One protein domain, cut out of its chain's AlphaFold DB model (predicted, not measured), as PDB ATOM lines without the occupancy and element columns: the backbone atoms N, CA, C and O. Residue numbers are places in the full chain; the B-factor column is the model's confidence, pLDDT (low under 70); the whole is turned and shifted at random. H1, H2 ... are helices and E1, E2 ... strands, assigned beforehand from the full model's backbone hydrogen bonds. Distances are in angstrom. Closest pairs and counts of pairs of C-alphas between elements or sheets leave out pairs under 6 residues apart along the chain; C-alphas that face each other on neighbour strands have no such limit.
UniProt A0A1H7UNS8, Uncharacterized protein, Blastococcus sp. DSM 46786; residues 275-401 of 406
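AT A GLANCE: This is residues 275 to 401 of the 406 residues of an uncharacterized protein of Blastococcus sp. DSM 46786 (UniProt A0A1H7UNS8). A long, strongly twisted sheet of E1, E2, E3, E6 and E5 curls across its width, and the small two-stranded sheet E4 E7 lies over part of its hollow side, so that the two are partly face to face, a loose, incomplete sandwich. The short helix H1 sits near one end of the large sheet by E6, and long loops link E2 to E3, E3 to E4 and H1 to E6. The printed part has 127 residues, with seven named strands and one named helix in the order E1 E2 E3 E4 E5 H1 E6 E7. Both sheets are antiparallel, the larger in the order E1 - E2 - E3 - E6 - E5; the class is mostly strand, with under half of the residues in named elements. The whole is compact, with a radius of gyration of the C-alphas of 14.9 A, and only just elongated, spanning 46 by 31 by 24 A.

HOW THE PARTS SIT: E1, residues 281 to 285, is an edge strand and forms a hairpin with E2, residues 292 to 303; N 282 and O 296 are 2.9 A apart, within hydrogen-bond range. E2 forms a hairpin with E3, residues 318 to 328, with N 297 and O 325 at 2.8 A. E1 E2 E3 is a meander, each strand the antiparallel neighbour of the one before. E6, residues 382 to 391, is antiparallel to E3, with N 322 and O 387 at 2.8 A. The other edge strand, E5, residues 358 to 360, is antiparallel to E6, with N 360 and O 388 at 2.9 A. E4, residues 346 to 349, is antiparallel to E7, residues 397 to 400, with N 347 and O 399 at 2.9 A. Residues 275 to 276 pair antiparallel with residues 398 to 399 of E7. The closest C-alphas of E4 and E6, Leu 348 and Val 391, are 6.9 A apart. E3 and E7 are only just apart, at 8.5 A. H1, residues 362 to 365, is on the larger sheet at a height of 7.1 A, only just over none of its strands: 2 of its C-alphas fall on E6. H1 is too short for an O i to N i+4 pair; its one O i to N i+3 pair is within range.

IN THESE COORDINATES: E1 begins at C-alpha 281, (179.710, 190.783, 155.707). E2 measures 30.4 A from first to last C-alpha, E3 31.4 A and E6 27.4 A. E7 ends at C-alpha 400, (187.835, 184.308, 154.814).

THE WHOLE: The C-alphas farthest apart, those of Ala 288 and Ala 310, are 48.6 A apart. The printed part has no cut. The links E2 to E3, E3 to E4 and H1 to E6 are long. Mean pLDDT of the printed part is 90.2; residue 357 is under 70.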
ATOM      1  N   VAL A 275     185.951 185.711 160.553       93.81
ATOM      2  CA  VAL A 275     184.843 184.773 160.723       93.81
ATOM      3  C   VAL A 275     183.602 185.303 160.005       93.81
ATOM      4  O   VAL A 275     183.170 186.423 160.260       93.81
ATOM      5  N   LEU A 276     183.012 184.478 159.140       95.00
ATOM      6  CA  LEU A 276     181.774 184.769 158.425       95.00
ATOM      7  C   LEU A 276     180.644 183.865 158.924       95.00
ATOM      8  O   LEU A 276     180.680 182.644 158.752       95.00
ATOM      9  N   ALA A 277     179.616 184.480 159.505       94.25
ATOM     10  CA  ALA A 277     178.322 183.846 159.741       94.25
ATOM     11  C   ALA A 277     177.387 184.076 158.534       94.25
ATOM     12  O   ALA A 277     177.580 185.044 157.796       94.25
ATOM     13  N   PRO A 278     176.375 183.223 158.294       94.12
ATOM     14  CA  PRO A 278     175.348 183.505 157.293       94.12
ATOM     15  C   PRO A 278     174.693 184.872 157.535       94.12
ATOM     16  O   PRO A 278     174.320 185.192 158.658       94.12
ATOM     17  N   GLY A 279     174.591 185.686 156.486       94.50
ATOM     18  CA  GLY A 279     174.143 187.080 156.537       94.50
ATOM     19  C   GLY A 279     175.239 188.092 156.892       94.50
ATOM     20  O   GLY A 279     175.089 189.268 156.574       94.50
ATOM     21  N   ALA A 280     176.358 187.663 157.484       95.44
ATOM     22  CA  ALA A 280     177.448 188.564 157.845       95.44
ATOM     23  C   ALA A 280     178.275 188.983 156.622       95.44
ATOM     24  O   ALA A 280     178.506 188.196 155.694       95.44
ATOM     25  N   SER A 281     178.764 190.222 156.666       95.06
ATOM     26  CA  SER A 281     179.710 190.783 155.707       95.06
ATOM     27  C   SER A 281     181.036 191.139 156.379       95.06
ATOM     28  O   SER A 281     181.084 191.535 157.543       95.06
ATOM     29  N   VAL A 282     182.127 190.995 155.631       95.31
ATOM     30  CA  VAL A 282     183.427 191.593 155.950       95.31
ATOM     31  C   VAL A 282     183.721 192.686 154.943       95.31
ATOM     32  O   VAL A 282     183.591 192.464 153.740       95.31
ATOM     33  N   GLU A 283     184.145 193.844 155.436       95.69
ATOM     34  CA  GLU A 283     184.493 194.992 154.609       95.69
ATOM     35  C   GLU A 283     185.981 195.309 154.727       95.69
ATOM     36  O   GLU A 283     186.538 195.404 155.820       95.69
ATOM     37  N   VAL A 284     186.624 195.477 153.578       93.75
ATOM     38  CA  VAL A 284     187.957 196.060 153.458       93.75
ATOM     39  C   VAL A 284     187.755 197.515 153.082       93.75
ATOM     40  O   VAL A 284     187.238 197.805 152.001       93.75
ATOM     41  N   LEU A 285     188.130 198.420 153.980       94.81
ATOM     42  CA  LEU A 285     187.975 199.854 153.766       94.81
ATOM     43  C   LEU A 285     189.134 200.408 152.937       94.81
ATOM     44  O   LEU A 285     190.293 200.039 153.128       94.81
ATOM     45  N   ASP A 286     188.810 201.321 152.031       92.75
ATOM     46  CA  ASP A 286     189.785 202.162 151.356       92.75
ATOM     47  C   ASP A 286     190.227 203.285 152.316       92.75
ATOM     48  O   ASP A 286     189.389 204.081 152.751       92.75
ATOM     49  N   PRO A 287     191.526 203.395 152.651       91.00
ATOM     50  CA  PRO A 287     192.015 204.437 153.548       91.00
ATOM     51  C   PRO A 287     191.818 205.857 152.998       91.00
ATOM     52  O   PRO A 287     191.763 206.798 153.786       91.00
ATOM     53  N   ALA A 288     191.709 206.038 151.676       92.94
ATOM     54  CA  ALA A 288     191.540 207.355 151.068       92.94
ATOM     55  C   ALA A 288     190.101 207.875 151.194       92.94
ATOM     56  O   ALA A 288     189.890 209.056 151.468       92.94
ATOM     57  N   THR A 289     189.110 207.002 151.005       93.88
ATOM     58  CA  THR A 289     187.687 207.387 150.985       93.88
ATOM     59  C   THR A 289     186.924 207.001 152.250       93.88
ATOM     60  O   THR A 289     185.810 207.478 152.453       93.88
ATOM     61  N   SER A 290     187.497 206.144 153.103       94.19
ATOM     62  CA  SER A 290     186.807 205.467 154.215       94.19
ATOM     63  C   SER A 290     185.590 204.625 153.791       94.19
ATOM     64  O   SER A 290     184.838 204.167 154.648       94.19
ATOM     65  N   GLY A 291     185.379 204.417 152.486       94.88
ATOM     66  CA  GLY A 291     184.335 203.548 151.946       94.88
ATOM     67  C   GLY A 291     184.822 202.108 151.753       94.88
ATOM     68  O   GLY A 291     186.027 201.852 151.796       94.88
ATOM     69  N   PRO A 292     183.916 201.142 151.514       95.69
ATOM     70  CA  PRO A 292     184.303 199.761 151.256       95.69
ATOM     71  C   PRO A 292     184.963 199.639 149.876       95.69
ATOM     72  O   PRO A 292     184.329 199.851 148.842       95.69
ATOM     73  N   ALA A 293     186.233 199.244 149.850       95.31
ATOM     74  CA  ALA A 293     186.907 198.797 148.633       95.31
ATOM     75  C   ALA A 293     186.440 197.394 148.225       95.31
ATOM     76  O   ALA A 293     186.316 197.083 147.041       95.31
ATOM     77  N   LEU A 294     186.155 196.544 149.213       96.00
ATOM     78  CA  LEU A 294     185.621 195.203 149.017       96.00
ATOM     79  C   LEU A 294     184.674 194.859 150.165       96.00
ATOM     80  O   LEU A 294     185.028 195.052 151.321       96.00
ATOM     81  N   SER A 295     183.515 194.290 149.858       96.56
ATOM     82  CA  SER A 295     182.617 193.669 150.827       96.56
ATOM     83  C   SER A 295     182.369 192.220 150.422       96.56
ATOM     84  O   SER A 295     182.006 191.947 149.277       96.56
ATOM     85  N   VAL A 296     182.591 191.275 151.332       96.44
ATOM     86  CA  VAL A 296     182.338 189.844 151.116       96.44
ATOM     87  C   VAL A 296     181.246 189.406 152.077       96.44
ATOM     88  O   VAL A 296     181.442 189.411 153.286       96.44
ATOM     89  N   THR A 297     180.093 189.024 151.537       97.31
ATOM     90  CA  THR A 297     178.913 188.615 152.303       97.31
ATOM     91  C   THR A 297     178.664 187.124 152.140       97.31
ATOM     92  O   THR A 297     178.492 186.637 151.018       97.31
ATOM     93  N   LEU A 298     178.577 186.395 153.252       96.94
ATOM     94  CA  LEU A 298     178.172 184.993 153.242       96.94
ATOM     95  C   LEU A 298     176.644 184.908 153.177       96.94
ATOM     96  O   LEU A 298     175.964 185.223 154.144       96.94
ATOM     97  N   LYS A 299     176.082 184.478 152.047       96.50
ATOM     98  CA  LYS A 299     174.625 184.398 151.869       96.50
ATOM     99  C   LYS A 299     174.041 183.096 152.397       96.50
ATOM    100  O   LYS A 299     172.988 183.113 153.024       96.50
ATOM    101  N   GLN A 300     174.699 181.970 152.129       95.12
ATOM    102  CA  GLN A 300     174.139 180.656 152.437       95.12
ATOM    103  C   GLN A 300     175.228 179.601 152.617       95.12
ATOM    104  O   GLN A 300     176.255 179.639 151.940       95.12
ATOM    105  N   VAL A 301     174.960 178.619 153.478       94.62
ATOM    106  CA  VAL A 301     175.765 177.403 153.626       94.62
ATOM    107  C   VAL A 301     174.842 176.193 153.462       94.62
ATOM    108  O   VAL A 301     173.818 176.097 154.139       94.62
ATOM    109  N   ARG A 302     175.183 175.280 152.551       94.50
ATOM    110  CA  ARG A 302     174.457 174.028 152.291       94.50
ATOM    111  C   ARG A 302     175.390 172.845 152.501       94.50
ATOM    112  O   ARG A 302     176.431 172.744 151.857       94.50
ATOM    113  N   ALA A 303     175.012 171.954 153.404       93.12
ATOM    114  CA  ALA A 303     175.733 170.718 153.674       93.12
ATOM    115  C   ALA A 303     175.289 169.587 152.734       93.12
ATOM    116  O   ALA A 303     174.182 169.619 152.202       93.12
ATOM    117  N   GLY A 304     176.135 168.564 152.579       90.31
ATOM    118  CA  GLY A 304     175.757 167.320 151.902       90.31
ATOM    119  C   GLY A 304     175.604 167.460 150.390       90.31
ATOM    120  O   GLY A 304     174.786 166.771 149.787       90.31
ATOM    121  N   VAL A 305     176.373 168.358 149.774       92.31
ATOM    122  CA  VAL A 305     176.300 168.583 148.328       92.31
ATOM    123  C   VAL A 305     176.945 167.411 147.594       92.31
ATOM    124  O   VAL A 305     178.060 167.003 147.910       92.31
ATOM    125  N   SER A 306     176.239 166.853 146.617       90.12
ATOM    126  CA  SER A 306     176.738 165.770 145.770       90.12
ATOM    127  C   SER A 306     177.178 166.315 144.423       90.12
ATOM    128  O   SER A 306     176.405 167.028 143.787       90.12
ATOM    129  N   CYS A 307     178.363 165.931 143.954       90.75
ATOM    130  CA  CYS A 307     178.818 166.368 142.643       90.75
ATOM    131  C   CYS A 307     178.255 165.525 141.506       90.75
ATOM    132  O   CYS A 307     178.068 164.318 141.648       90.75
ATOM    133  N   ALA A 308     177.990 166.178 140.371       88.06
ATOM    134  CA  ALA A 308     177.521 165.501 139.167       88.06
ATOM    135  C   ALA A 308     178.613 164.587 138.596       88.06
ATOM    136  O   ALA A 308     178.324 163.497 138.101       88.06
ATOM    137  N   ASP A 309     179.872 165.016 138.702       86.38
ATOM    138  CA  ASP A 309     181.015 164.167 138.403       86.38
ATOM    139  C   ASP A 309     181.354 163.288 139.613       86.38
ATOM    140  O   ASP A 309     181.840 163.763 140.643       86.38
ATOM    141  N   ALA A 310     181.137 161.983 139.457       85.06
ATOM    142  CA  ALA A 310     181.477 160.973 140.452       85.06
ATOM    143  C   ALA A 310     182.989 160.880 140.744       85.06
ATOM    144  O   ALA A 310     183.380 160.236 141.718       85.06
ATOM    145  N   SER A 311     183.847 161.498 139.924       86.06
ATOM    146  CA  SER A 311     185.287 161.596 140.180       86.06
ATOM    147  C   SER A 311     185.620 162.528 141.350       86.06
ATOM    148  O   SER A 311     186.671 162.373 141.979       86.06
ATOM    149  N   VAL A 312     184.717 163.454 141.691       87.50
ATOM    150  CA  VAL A 312     184.876 164.347 142.841       87.50
ATOM    151  C   VAL A 312     184.403 163.632 144.101       87.50
ATOM    152  O   VAL A 312     183.266 163.764 144.549       87.50
ATOM    153  N   VAL A 313     185.308 162.849 144.681       87.44
ATOM    154  CA  VAL A 313     185.104 162.199 145.977       87.44
ATOM    155  C   VAL A 313     185.633 163.125 147.080       87.44
ATOM    156  O   VAL A 313     186.793 163.537 146.992       87.44
ATOM    157  N   PRO A 314     184.838 163.454 148.120       89.94
ATOM    158  CA  PRO A 314     185.338 164.219 149.258       89.94
ATOM    159  C   PRO A 314     186.500 163.470 149.914       89.94
ATOM    160  O   PRO A 314     186.366 162.313 150.315       89.94
ATOM    161  N   GLY A 315     187.657 164.122 150.008       88.38
ATOM    162  CA  GLY A 315     188.842 163.556 150.640       88.38
ATOM    163  C   GLY A 315     188.787 163.640 152.163       88.38
ATOM    164  O   GLY A 315     189.418 162.825 152.835       88.38
ATOM    165  N   ASN A 316     188.042 164.606 152.707       86.38
ATOM    166  CA  ASN A 316     187.948 164.860 154.142       86.38
ATOM    167  C   ASN A 316     186.621 164.398 154.746       86.38
ATOM    168  O   ASN A 316     186.580 164.136 155.942       86.38
ATOM    169  N   GLY A 317     185.579 164.201 153.939       88.12
ATOM    170  CA  GLY A 317     184.402 163.433 154.343       88.12
ATOM    171  C   GLY A 317     183.113 163.927 153.708       88.12
ATOM    172  O   GLY A 317     182.400 163.139 153.095       88.12
ATOM    173  N   THR A 318     182.813 165.220 153.833       92.00
ATOM    174  CA  THR A 318     181.585 165.809 153.283       92.00
ATOM    175  C   THR A 318     181.875 167.087 152.514       92.00
ATOM    176  O   THR A 318     182.756 167.858 152.881       92.00
ATOM    177  N   LEU A 319     181.105 167.332 151.455       93.50
ATOM    178  CA  LEU A 319     181.154 168.585 150.711       93.50
ATOM    179  C   LEU A 319     180.102 169.566 151.232       93.50
ATOM    180  O   LEU A 319     178.943 169.205 151.466       93.50
ATOM    181  N   VAL A 320     180.510 170.820 151.380       93.94
ATOM    182  CA  VAL A 320     179.667 171.940 151.803       93.94
ATOM    183  C   VAL A 320     179.737 173.028 150.738       93.94
ATOM    184  O   VAL A 320     180.823 173.491 150.403       93.94
ATOM    185  N   ALA A 321     178.593 173.456 150.209       94.31
ATOM    186  CA  ALA A 321     178.506 174.618 149.330       94.31
ATOM    187  C   ALA A 321     178.294 175.894 150.144       94.31
ATOM    188  O   ALA A 321     177.422 175.970 151.008       94.31
ATOM    189  N   VAL A 322     179.072 176.918 149.826       94.94
ATOM    190  CA  VAL A 322     179.075 178.224 150.474       94.94
ATOM    191  C   VAL A 322     178.773 179.267 149.402       94.94
ATOM    192  O   VAL A 322     179.593 179.498 148.513       94.94
ATOM    193  N   ARG A 323     177.582 179.873 149.445       95.19
ATOM    194  CA  ARG A 323     177.161 180.918 148.501       95.19
ATOM    195  C   ARG A 323     177.559 182.280 149.049       95.19
ATOM    196  O   ARG A 323     177.150 182.654 150.147       95.19
ATOM    197  N   ILE A 324     178.348 183.017 148.282       96.00
ATOM    198  CA  ILE A 324     178.981 184.269 148.699       96.00
ATOM    199  C   ILE A 324     178.685 185.344 147.659       96.00
ATOM    200  O   ILE A 324     178.693 185.075 146.456       96.00
ATOM    201  N   THR A 325     178.462 186.568 148.123       96.44
ATOM    202  CA  THR A 325     178.413 187.766 147.283       96.44
ATOM    203  C   THR A 325     179.628 188.628 147.586       96.44
ATOM    204  O   THR A 325     179.892 188.941 148.744       96.44
ATOM    205  N   VAL A 326     180.361 189.012 146.548       96.12
ATOM    206  CA  VAL A 326     181.476 189.954 146.619       96.12
ATOM    207  C   VAL A 326     181.063 191.238 145.920       96.12
ATOM    208  O   VAL A 326     180.695 191.205 144.748       96.12
ATOM    209  N   THR A 327     181.149 192.360 146.620       96.94
ATOM    210  CA  THR A 327     180.897 193.696 146.081       96.94
ATOM    211  C   THR A 327     182.178 194.510 146.146       96.94
ATOM    212  O   THR A 327     182.869 194.499 147.161       96.94
ATOM    213  N   THR A 328     182.517 195.208 145.070       96.88
ATOM    214  CA  THR A 328     183.698 196.069 144.988       96.88
ATOM    215  C   THR A 328     183.328 197.543 145.027       96.88
ATOM    216  O   THR A 328     182.310 197.961 144.477       96.88
ATOM    217  N   GLY A 329     184.195 198.340 145.644       96.44
ATOM    218  CA  GLY A 329     184.150 199.795 145.589       96.44
ATOM    219  C   GLY A 329     184.602 200.347 144.235       96.44
ATOM    220  O   GLY A 329     184.994 199.609 143.325       96.44
ATOM    221  N   ALA A 330     184.541 201.672 144.099       95.56
ATOM    222  CA  ALA A 330     185.007 202.378 142.904       95.56
ATOM    223  C   ALA A 330     186.535 202.350 142.755       95.56
ATOM    224  O   ALA A 330     187.033 202.311 141.631       95.56
ATOM    225  N   ASP A 331     187.262 202.319 143.875       93.50
ATOM    226  CA  ASP A 331     188.706 202.141 143.889       93.50
ATOM    227  C   ASP A 331     189.081 200.781 144.492       93.50
ATOM    228  O   ASP A 331     188.613 200.388 145.559       93.50
ATOM    229  N   LEU A 332     189.931 200.053 143.772       92.69
ATOM    230  CA  LEU A 332     190.481 198.758 144.174       92.69
ATOM    231  C   LEU A 332     191.999 198.817 144.352       92.69
ATOM    232  O   LEU A 332     192.632 197.771 144.475       92.69
ATOM    233  N   SER A 333     192.591 200.013 144.345       90.50
ATOM    234  CA  SER A 333     194.027 200.240 144.525       90.50
ATOM    235  C   SER A 333     194.547 199.708 145.868       90.50
ATOM    236  O   SER A 333     195.689 199.251 145.943       90.50
ATOM    237  N   VAL A 334     193.698 199.679 146.903       89.44
ATOM    238  CA  VAL A 334     194.023 199.110 148.222       89.44
ATOM    239  C   VAL A 334     194.194 197.584 148.188       89.44
ATOM    240  O   VAL A 334     194.946 197.026 148.989       89.44
ATOM    241  N   LEU A 335     193.545 196.896 147.242       87.81
ATOM    242  CA  LEU A 335     193.661 195.451 147.050       87.81
ATOM    243  C   LEU A 335     194.957 195.177 146.273       87.81
ATOM    244  O   LEU A 335     194.972 195.135 145.041       87.81
ATOM    245  N   ARG A 336     196.080 195.056 146.987       83.88
ATOM    246  CA  ARG A 336     197.392 194.795 146.376       83.88
ATOM    247  C   ARG A 336     197.378 193.468 145.598       83.88
ATOM    248  O   ARG A 336     196.866 192.466 146.078       83.88
ATOM    249  N   GLY A 337     198.018 193.436 144.427       84.44
ATOM    250  CA  GLY A 337     198.185 192.215 143.629       84.44
ATOM    251  C   GLY A 337     197.043 191.938 142.648       84.44
ATOM    252  O   GLY A 337     196.426 192.854 142.100       84.44
ATOM    253  N   GLU A 338     196.796 190.659 142.352       78.75
ATOM    254  CA  GLU A 338     195.681 190.283 141.485       78.75
ATOM    255  C   GLU A 338     194.356 190.508 142.218       78.75
ATOM    256  O   GLU A 338     194.077 189.858 143.222       78.75
ATOM    257  N   ARG A 339     193.528 191.418 141.689       87.50
ATOM    258  CA  ARG A 339     192.187 191.773 142.191       87.50
ATOM    259  C   ARG A 339     191.200 190.619 142.005       87.50
ATOM    260  O   ARG A 339     190.287 190.697 141.186       87.50
ATOM    261  N   ARG A 340     191.428 189.507 142.695       90.44
ATOM    262  CA  ARG A 340     190.649 188.275 142.605       90.44
ATOM    263  C   ARG A 340     190.358 187.766 144.008       90.44
ATOM    264  O   ARG A 340     191.213 187.811 144.890       90.44
ATOM    265  N   VAL A 341     189.148 187.253 144.179       90.81
ATOM    266  CA  VAL A 341     188.798 186.396 145.309       90.81
ATOM    267  C   VAL A 341     188.800 184.972 144.772       90.81
ATOM    268  O   VAL A 341     188.168 184.679 143.760       90.81
ATOM    269  N   SER A 342     189.567 184.098 145.403       90.94
ATOM    270  CA  SER A 342     189.703 182.702 145.016       90.94
ATOM    271  C   SER A 342     188.843 181.818 145.921       90.94
ATOM    272  O   SER A 342     188.737 182.083 147.118       90.94
ATOM    273  N   PRO A 343     188.313 180.687 145.422       91.12
ATOM    274  CA  PRO A 343     187.809 179.613 146.281       91.12
ATOM    275  C   PRO A 343     188.820 179.198 147.365       91.12
ATOM    276  O   PRO A 343     188.447 178.810 148.470       91.12
ATOM    277  N   GLY A 344     190.116 179.337 147.063       91.12
ATOM    278  CA  GLY A 344     191.219 179.103 147.985       91.12
ATOM    279  C   GLY A 344     191.303 180.080 149.161       91.12
ATOM    280  O   GLY A 344     192.044 179.772 150.090       91.12
ATOM    281  N   ASP A 345     190.543 181.171 149.179       92.62
ATOM    282  CA  ASP A 345     190.523 182.141 150.283       92.62
ATOM    283  C   ASP A 345     189.515 181.754 151.376       92.62
ATOM    284  O   ASP A 345     189.539 182.310 152.473       92.62
ATOM    285  N   PHE A 346     188.641 180.781 151.102       93.88
ATOM    286  CA  PHE A 346     187.634 180.303 152.044       93.88
ATOM    287  C   PHE A 346     188.068 178.993 152.695       93.88
ATOM    288  O   PHE A 346     188.591 178.074 152.053       93.88
ATOM    289  N   ARG A 347     187.856 178.899 154.003       94.44
ATOM    290  CA  ARG A 347     188.114 177.704 154.810       94.44
ATOM    291  C   ARG A 347     186.938 177.460 155.734       94.44
ATOM    292  O   ARG A 347     186.266 178.405 156.128       94.44
ATOM    293  N   LEU A 348     186.732 176.207 156.116       94.31
ATOM    294  CA  LEU A 348     185.862 175.878 157.238       94.31
ATOM    295  C   LEU A 348     186.742 175.433 158.404       94.31
ATOM    296  O   LEU A 348     187.571 174.533 158.252       94.31
ATOM    297  N   VAL A 349     186.596 176.105 159.540       93.94
ATOM    298  CA  VAL A 349     187.251 175.744 160.796       93.94
ATOM    299  C   VAL A 349     186.220 175.012 161.636       93.94
ATOM    300  O   VAL A 349     185.233 175.616 162.050       93.94
ATOM    301  N   ALA A 350     186.409 173.712 161.833       90.94
ATOM    302  CA  ALA A 350     185.515 172.908 162.653       90.94
ATOM    303  C   ALA A 350     185.618 173.306 164.137       90.94
ATOM    304  O   ALA A 350     186.562 173.983 164.552       90.94
ATOM    305  N   ASP A 351     184.662 172.858 164.951       90.56
ATOM    306  CA  ASP A 351     184.598 173.194 166.385       90.56
ATOM    307  C   ASP A 351     185.821 172.697 167.183       90.56
ATOM    308  O   ASP A 351     186.148 173.238 168.238       90.56
ATOM    309  N   ASP A 352     186.526 171.683 166.674       87.69
ATOM    310  CA  ASP A 352     187.773 171.162 167.245       87.69
ATOM    311  C   ASP A 352     189.028 171.953 166.815       87.69
ATOM    312  O   ASP A 352     190.152 171.590 167.170       87.69
ATOM    313  N   GLY A 353     188.846 173.028 166.042       90.00
ATOM    314  CA  GLY A 353     189.907 173.861 165.485       90.00
ATOM    315  C   GLY A 353     190.583 173.278 164.242       90.00
ATOM    316  O   GLY A 353     191.521 173.888 163.720       90.00
ATOM    317  N   SER A 354     190.150 172.116 163.741       88.31
ATOM    318  CA  SER A 354     190.680 171.572 162.494       88.31
ATOM    319  C   SER A 354     190.248 172.428 161.303       88.31
ATOM    320  O   SER A 354     189.106 172.872 161.194       88.31
ATOM    321  N   VAL A 355     191.194 172.695 160.401       88.44
ATOM    322  CA  VAL A 355     190.959 173.530 159.220       88.44
ATOM    323  C   VAL A 355     190.801 172.634 158.001       88.44
ATOM    324  O   VAL A 355     191.733 171.933 157.603       88.44
ATOM    325  N   ALA A 356     189.633 172.697 157.377       82.88
ATOM    326  CA  ALA A 356     189.367 172.075 156.093       82.88
ATOM    327  C   ALA A 356     189.898 172.961 154.957       82.88
ATOM    328  O   ALA A 356     189.508 174.123 154.827       82.88
ATOM    329  N   GLY A 357     190.828 172.425 154.163       67.62
ATOM    330  CA  GLY A 357     191.621 173.190 153.190       67.62
ATOM    331  C   GLY A 357     191.359 172.902 151.711       67.62
ATOM    332  O   GLY A 357     192.097 173.417 150.875       67.62
ATOM    333  N   GLY A 358     190.374 172.073 151.364       72.94
ATOM    334  CA  GLY A 358     190.071 171.729 149.973       72.94
ATOM    335  C   GLY A 358     188.918 172.559 149.423       72.94
ATOM    336  O   GLY A 358     187.857 172.589 150.041       72.94
ATOM    337  N   SER A 359     189.108 173.189 148.262       74.75
ATOM    338  CA  SER A 359     187.994 173.698 147.457       74.75
ATOM    339  C   SER A 359     187.872 172.877 146.175       74.75
ATOM    340  O   SER A 359     188.864 172.628 145.489       74.75
ATOM    341  N   ALA A 360     186.660 172.421 145.877       74.25
ATOM    342  CA  ALA A 360     186.305 171.875 144.576       74.25
ATOM    343  C   ALA A 360     185.653 172.989 143.737       74.25
ATOM    344  O   ALA A 360     184.946 173.843 144.286       74.25
ATOM    345  N   PRO A 361     185.866 173.017 142.411       70.25
ATOM    346  CA  PRO A 361     185.164 173.954 141.544       70.25
ATOM    347  C   PRO A 361     183.652 173.698 141.616       70.25
ATOM    348  O   PRO A 361     183.183 172.600 141.320       70.25
ATOM    349  N   ALA A 362     182.879 174.722 141.990       77.12
ATOM    350  CA  ALA A 362     181.448 174.568 142.256       77.12
ATOM    351  C   ALA A 362     180.639 174.092 141.046       77.12
ATOM    352  O   ALA A 362     179.703 173.327 141.234       77.12
ATOM    353  N   GLY A 363     181.036 174.444 139.818       76.44
ATOM    354  CA  GLY A 363     180.331 174.002 138.609       76.44
ATOM    355  C   GLY A 363     180.297 172.479 138.419       76.44
ATOM    356  O   GLY A 363     179.441 171.973 137.702       76.44
ATOM    357  N   VAL A 364     181.192 171.736 139.081       81.38
ATOM    358  CA  VAL A 364     181.181 170.264 139.067       81.38
ATOM    359  C   VAL A 364     180.205 169.701 140.102       81.38
ATOM    360  O   VAL A 364     179.685 168.594 139.946       81.38
ATOM    361  N   CYS A 365     179.951 170.466 141.162       85.69
ATOM    362  CA  CYS A 365     179.247 169.998 142.344       85.69
ATOM    363  C   CYS A 365     177.828 170.538 142.506       85.69
ATOM    364  O   CYS A 365     177.010 169.921 143.175       85.69
ATOM    365  N   ASP A 366     177.527 171.667 141.877       80.19
ATOM    366  CA  ASP A 366     176.227 172.310 141.925       80.19
ATOM    367  C   ASP A 366     175.935 172.897 140.541       80.19
ATOM    368  O   ASP A 366     176.365 173.998 140.202       80.19
ATOM    369  N   THR A 367     175.249 172.114 139.707       74.75
ATOM    370  CA  THR A 367     174.958 172.465 138.307       74.75
ATOM    371  C   THR A 367     174.028 173.671 138.172       74.75
ATOM    372  O   THR A 367     173.966 174.264 137.096       74.75
ATOM    373  N   GLY A 368     173.317 174.041 139.243       72.88
ATOM    374  CA  GLY A 368     172.491 175.246 139.306       72.88
ATOM    375  C   GLY A 368     173.233 176.470 139.843       72.88
ATOM    376  O   GLY A 368     172.755 177.594 139.684       72.88
ATOM    377  N   ALA A 369     174.402 176.292 140.465       76.38
ATOM    378  CA  ALA A 369     175.159 177.401 141.014       76.38
ATOM    379  C   ALA A 369     176.056 178.055 139.963       76.38
ATOM    380  O   ALA A 369     176.842 177.405 139.271       76.38
ATOM    381  N   ALA A 370     176.024 179.388 139.927       78.81
ATOM    382  CA  ALA A 370     177.060 180.152 139.256       78.81
ATOM    383  C   ALA A 370     178.418 179.816 139.893       78.81
ATOM    384  O   ALA A 370     178.621 179.992 141.103       78.81
ATOM    385  N   ALA A 371     179.346 179.322 139.072       80.12
ATOM    386  CA  ALA A 371     180.718 179.121 139.500       80.12
ATOM    387  C   ALA A 371     181.269 180.449 140.032       80.12
ATOM    388  O   ALA A 371     181.079 181.498 139.411       80.12
ATOM    389  N   PHE A 372     181.938 180.400 141.185       83.88
ATOM    390  CA  PHE A 372     182.594 181.582 141.724       83.88
ATOM    391  C   PHE A 372     183.540 182.172 140.665       83.88
ATOM    392  O   PHE A 372     184.300 181.411 140.051       83.88
ATOM    393  N   PRO A 373     183.469 183.488 140.385       79.44
ATOM    394  CA  PRO A 373     184.196 184.087 139.276       79.44
ATOM    395  C   PRO A 373     185.697 183.843 139.430       79.44
ATOM    396  O   PRO A 373     186.311 184.250 140.409       79.44
ATOM    397  N   ALA A 374     186.307 183.213 138.427       75.94
ATOM    398  CA  ALA A 374     187.765 183.149 138.326       75.94
ATOM    399  C   ALA A 374     188.358 184.452 137.751       75.94
ATOM    400  O   ALA A 374     189.575 184.650 137.789       75.94
ATOM    401  N   ALA A 375     187.514 185.315 137.177       85.94
ATOM    402  CA  ALA A 375     187.915 186.561 136.539       85.94
ATOM    403  C   ALA A 375     188.309 187.637 137.572       85.94
ATOM    404  O   ALA A 375     187.807 187.619 138.697       85.94
ATOM    405  N   PRO A 376     189.181 188.593 137.198       90.50
ATOM    406  CA  PRO A 376     189.424 189.791 137.995       90.50
ATOM    407  C   PRO A 376     188.126 190.531 138.328       90.50
ATOM    408  O   PRO A 376     187.252 190.678 137.473       90.50
ATOM    409  N   LEU A 377     188.026 191.029 139.557       93.69
ATOM    410  CA  LEU A 377     186.915 191.860 139.999       93.69
ATOM    411  C   LEU A 377     186.996 193.233 139.321       93.69
ATOM    412  O   LEU A 377     188.034 193.899 139.354       93.69
ATOM    413  N   ALA A 378     185.889 193.660 138.713       94.75
ATOM    414  CA  ALA A 378     185.755 195.004 138.164       94.75
ATOM    415  C   ALA A 378     185.400 196.002 139.283       94.75
ATOM    416  O   ALA A 378     184.750 195.604 140.251       94.75
ATOM    417  N   PRO A 379     185.777 197.287 139.183       95.94
ATOM    418  CA  PRO A 379     185.309 198.318 140.110       95.94
ATOM    419  C   PRO A 379     183.783 198.459 140.101       95.94
ATOM    420  O   PRO A 379     183.157 198.285 139.056       95.94
ATOM    421  N   SER A 380     183.194 198.816 141.244       96.44
ATOM    422  CA  SER A 380     181.745 199.042 141.410       96.44
ATOM    423  C   SER A 380     180.872 197.886 140.906       96.44
ATOM    424  O   SER A 380     179.798 198.104 140.343       96.44
ATOM    425  N   SER A 381     181.341 196.649 141.061       96.12
ATOM    426  CA  SER A 381     180.637 195.455 140.599       96.12
ATOM    427  C   SER A 381     180.224 194.576 141.772       96.12
ATOM    428  O   SER A 381     180.800 194.630 142.857       96.12
ATOM    429  N   ALA A 382     179.196 193.764 141.556       96.12
ATOM    430  CA  ALA A 382     178.780 192.742 142.501       96.12
ATOM    431  C   ALA A 382     178.767 191.397 141.783       96.12
ATOM    432  O   ALA A 382     178.149 191.257 140.727       96.12
ATOM    433  N   VAL A 383     179.437 190.404 142.359       94.88
ATOM    434  CA  VAL A 383     179.452 189.045 141.830       94.88
ATOM    435  C   VAL A 383     179.037 188.074 142.917       94.88
ATOM    436  O   VAL A 383     179.553 188.102 144.029       94.88
ATOM    437  N   THR A 384     178.084 187.207 142.593       95.00
ATOM    438  CA  THR A 384     177.648 186.128 143.479       95.00
ATOM    439  C   THR A 384     178.087 184.801 142.893       95.00
ATOM    440  O   THR A 384     177.925 184.568 141.697       95.00
ATOM    441  N   GLY A 385     178.621 183.928 143.736       93.50
ATOM    442  CA  GLY A 385     179.014 182.591 143.328       93.50
ATOM    443  C   GLY A 385     179.035 181.619 144.493       93.50
ATOM    444  O   GLY A 385     178.932 182.009 145.657       93.50
ATOM    445  N   THR A 386     179.183 180.346 144.161       94.44
ATOM    446  CA  THR A 386     179.280 179.270 145.148       94.44
ATOM    447  C   THR A 386     180.700 178.723 145.194       94.44
ATOM    448  O   THR A 386     181.333 178.520 144.158       94.44
ATOM    449  N   VAL A 387     181.196 178.464 146.401       93.44
ATOM    450  CA  VAL A 387     182.445 177.747 146.675       93.44
ATOM    451  C   VAL A 387     182.093 176.420 147.334       93.44
ATOM    452  O   VAL A 387     181.301 176.400 148.270       93.44
ATOM    453  N   VAL A 388     182.665 175.310 146.867       94.00
ATOM    454  CA  VAL A 388     182.445 173.994 147.484       94.00
ATOM    455  C   VAL A 388     183.675 173.608 148.287       94.00
ATOM    456  O   VAL A 388     184.773 173.536 147.742       94.00
ATOM    457  N   LEU A 389     183.484 173.377 149.581       94.06
ATOM    458  CA  LEU A 389     184.519 173.032 150.547       94.06
ATOM    459  C   LEU A 389     184.424 171.550 150.908       94.06
ATOM    460  O   LEU A 389     183.341 171.058 151.212       94.06
ATOM    461  N   ASP A 390     185.557 170.853 150.909       93.44
ATOM    462  CA  ASP A 390     185.666 169.477 151.405       93.44
ATOM    463  C   ASP A 390     186.084 169.490 152.876       93.44
ATOM    464  O   ASP A 390     187.221 169.845 153.202       93.44
ATOM    465  N   VAL A 391     185.146 169.141 153.758       93.19
ATOM    466  CA  VAL A 391     185.244 169.329 155.207       93.19
ATOM    467  C   VAL A 391     185.148 168.000 155.968       93.19
ATOM    468  O   VAL A 391     184.422 167.093 155.549       93.19
ATOM    469  N   PRO A 392     185.858 167.861 157.106       90.25
ATOM    470  CA  PRO A 392     185.810 166.654 157.930       90.25
ATOM    471  C   PRO A 392     184.563 166.569 158.814       90.25
ATOM    472  O   PRO A 392     184.168 165.479 159.223       90.25
ATOM    473  N   ALA A 393     183.938 167.709 159.105       89.00
ATOM    474  CA  ALA A 393     182.737 167.817 159.917       89.00
ATOM    475  C   ALA A 393     181.785 168.846 159.304       89.00
ATOM    476  O   ALA A 393     182.217 169.802 158.663       89.00
ATOM    477  N   LEU A 394     180.484 168.637 159.510       89.31
ATOM    478  CA  LEU A 394     179.449 169.552 159.030       89.31
ATOM    479  C   LEU A 394     179.298 170.801 159.900       89.31
ATOM    480  O   LEU A 394     178.720 171.775 159.431       89.31
ATOM    481  N   SER A 395     179.801 170.781 161.136       90.06
ATOM    482  CA  SER A 395     179.803 171.936 162.030       90.06
ATOM    483  C   SER A 395     181.129 172.688 161.962       90.06
ATOM    484  O   SER A 395     182.199 172.098 161.783       90.06
ATOM    485  N   GLY A 396     181.048 174.010 162.076       91.94
ATOM    486  CA  GLY A 396     182.206 174.883 162.069       91.94
ATOM    487  C   GLY A 396     181.876 176.296 161.617       91.94
ATOM    488  O   GLY A 396     180.721 176.687 161.453       91.94
ATOM    489  N   THR A 397     182.935 177.061 161.404       94.56
ATOM    490  CA  THR A 397     182.891 178.474 161.049       94.56
ATOM    491  C   THR A 397     183.564 178.693 159.702       94.56
ATOM    492  O   THR A 397     184.687 178.232 159.483       94.56
ATOM    493  N   VAL A 398     182.898 179.411 158.796       95.38
ATOM    494  CA  VAL A 398     183.512 179.829 157.533       95.38
ATOM    495  C   VAL A 398     184.470 180.977 157.824       95.38
ATOM    496  O   VAL A 398     184.107 181.962 158.460       95.38
ATOM    497  N   VAL A 399     185.702 180.845 157.356       95.56
ATOM    498  CA  VAL A 399     186.758 181.839 157.514       95.56
ATOM    499  C   VAL A 399     187.193 182.327 156.142       95.56
ATOM    500  O   VAL A 399     187.458 181.516 155.250       95.56
ATOM    501  N   PHE A 400     187.298 183.646 155.997       94.44
ATOM    502  CA  PHE A 400     187.835 184.308 154.814       94.44
ATOM    503  C   PHE A 400     189.252 184.821 155.096       94.44
ATOM    504  O   PHE A 400     189.479 185.578 156.041       94.44
ATOM    505  N   ARG A 401     190.214 184.356 154.295       92.62
ATOM    506  CA  ARG A 401     191.646 184.670 154.387       92.62
ATOM    507  C   ARG A 401     192.249 184.810 152.991       92.62
ATOM    508  O   ARG A 401     192.877 183.868 152.501       92.62
TER     509      ARG A 401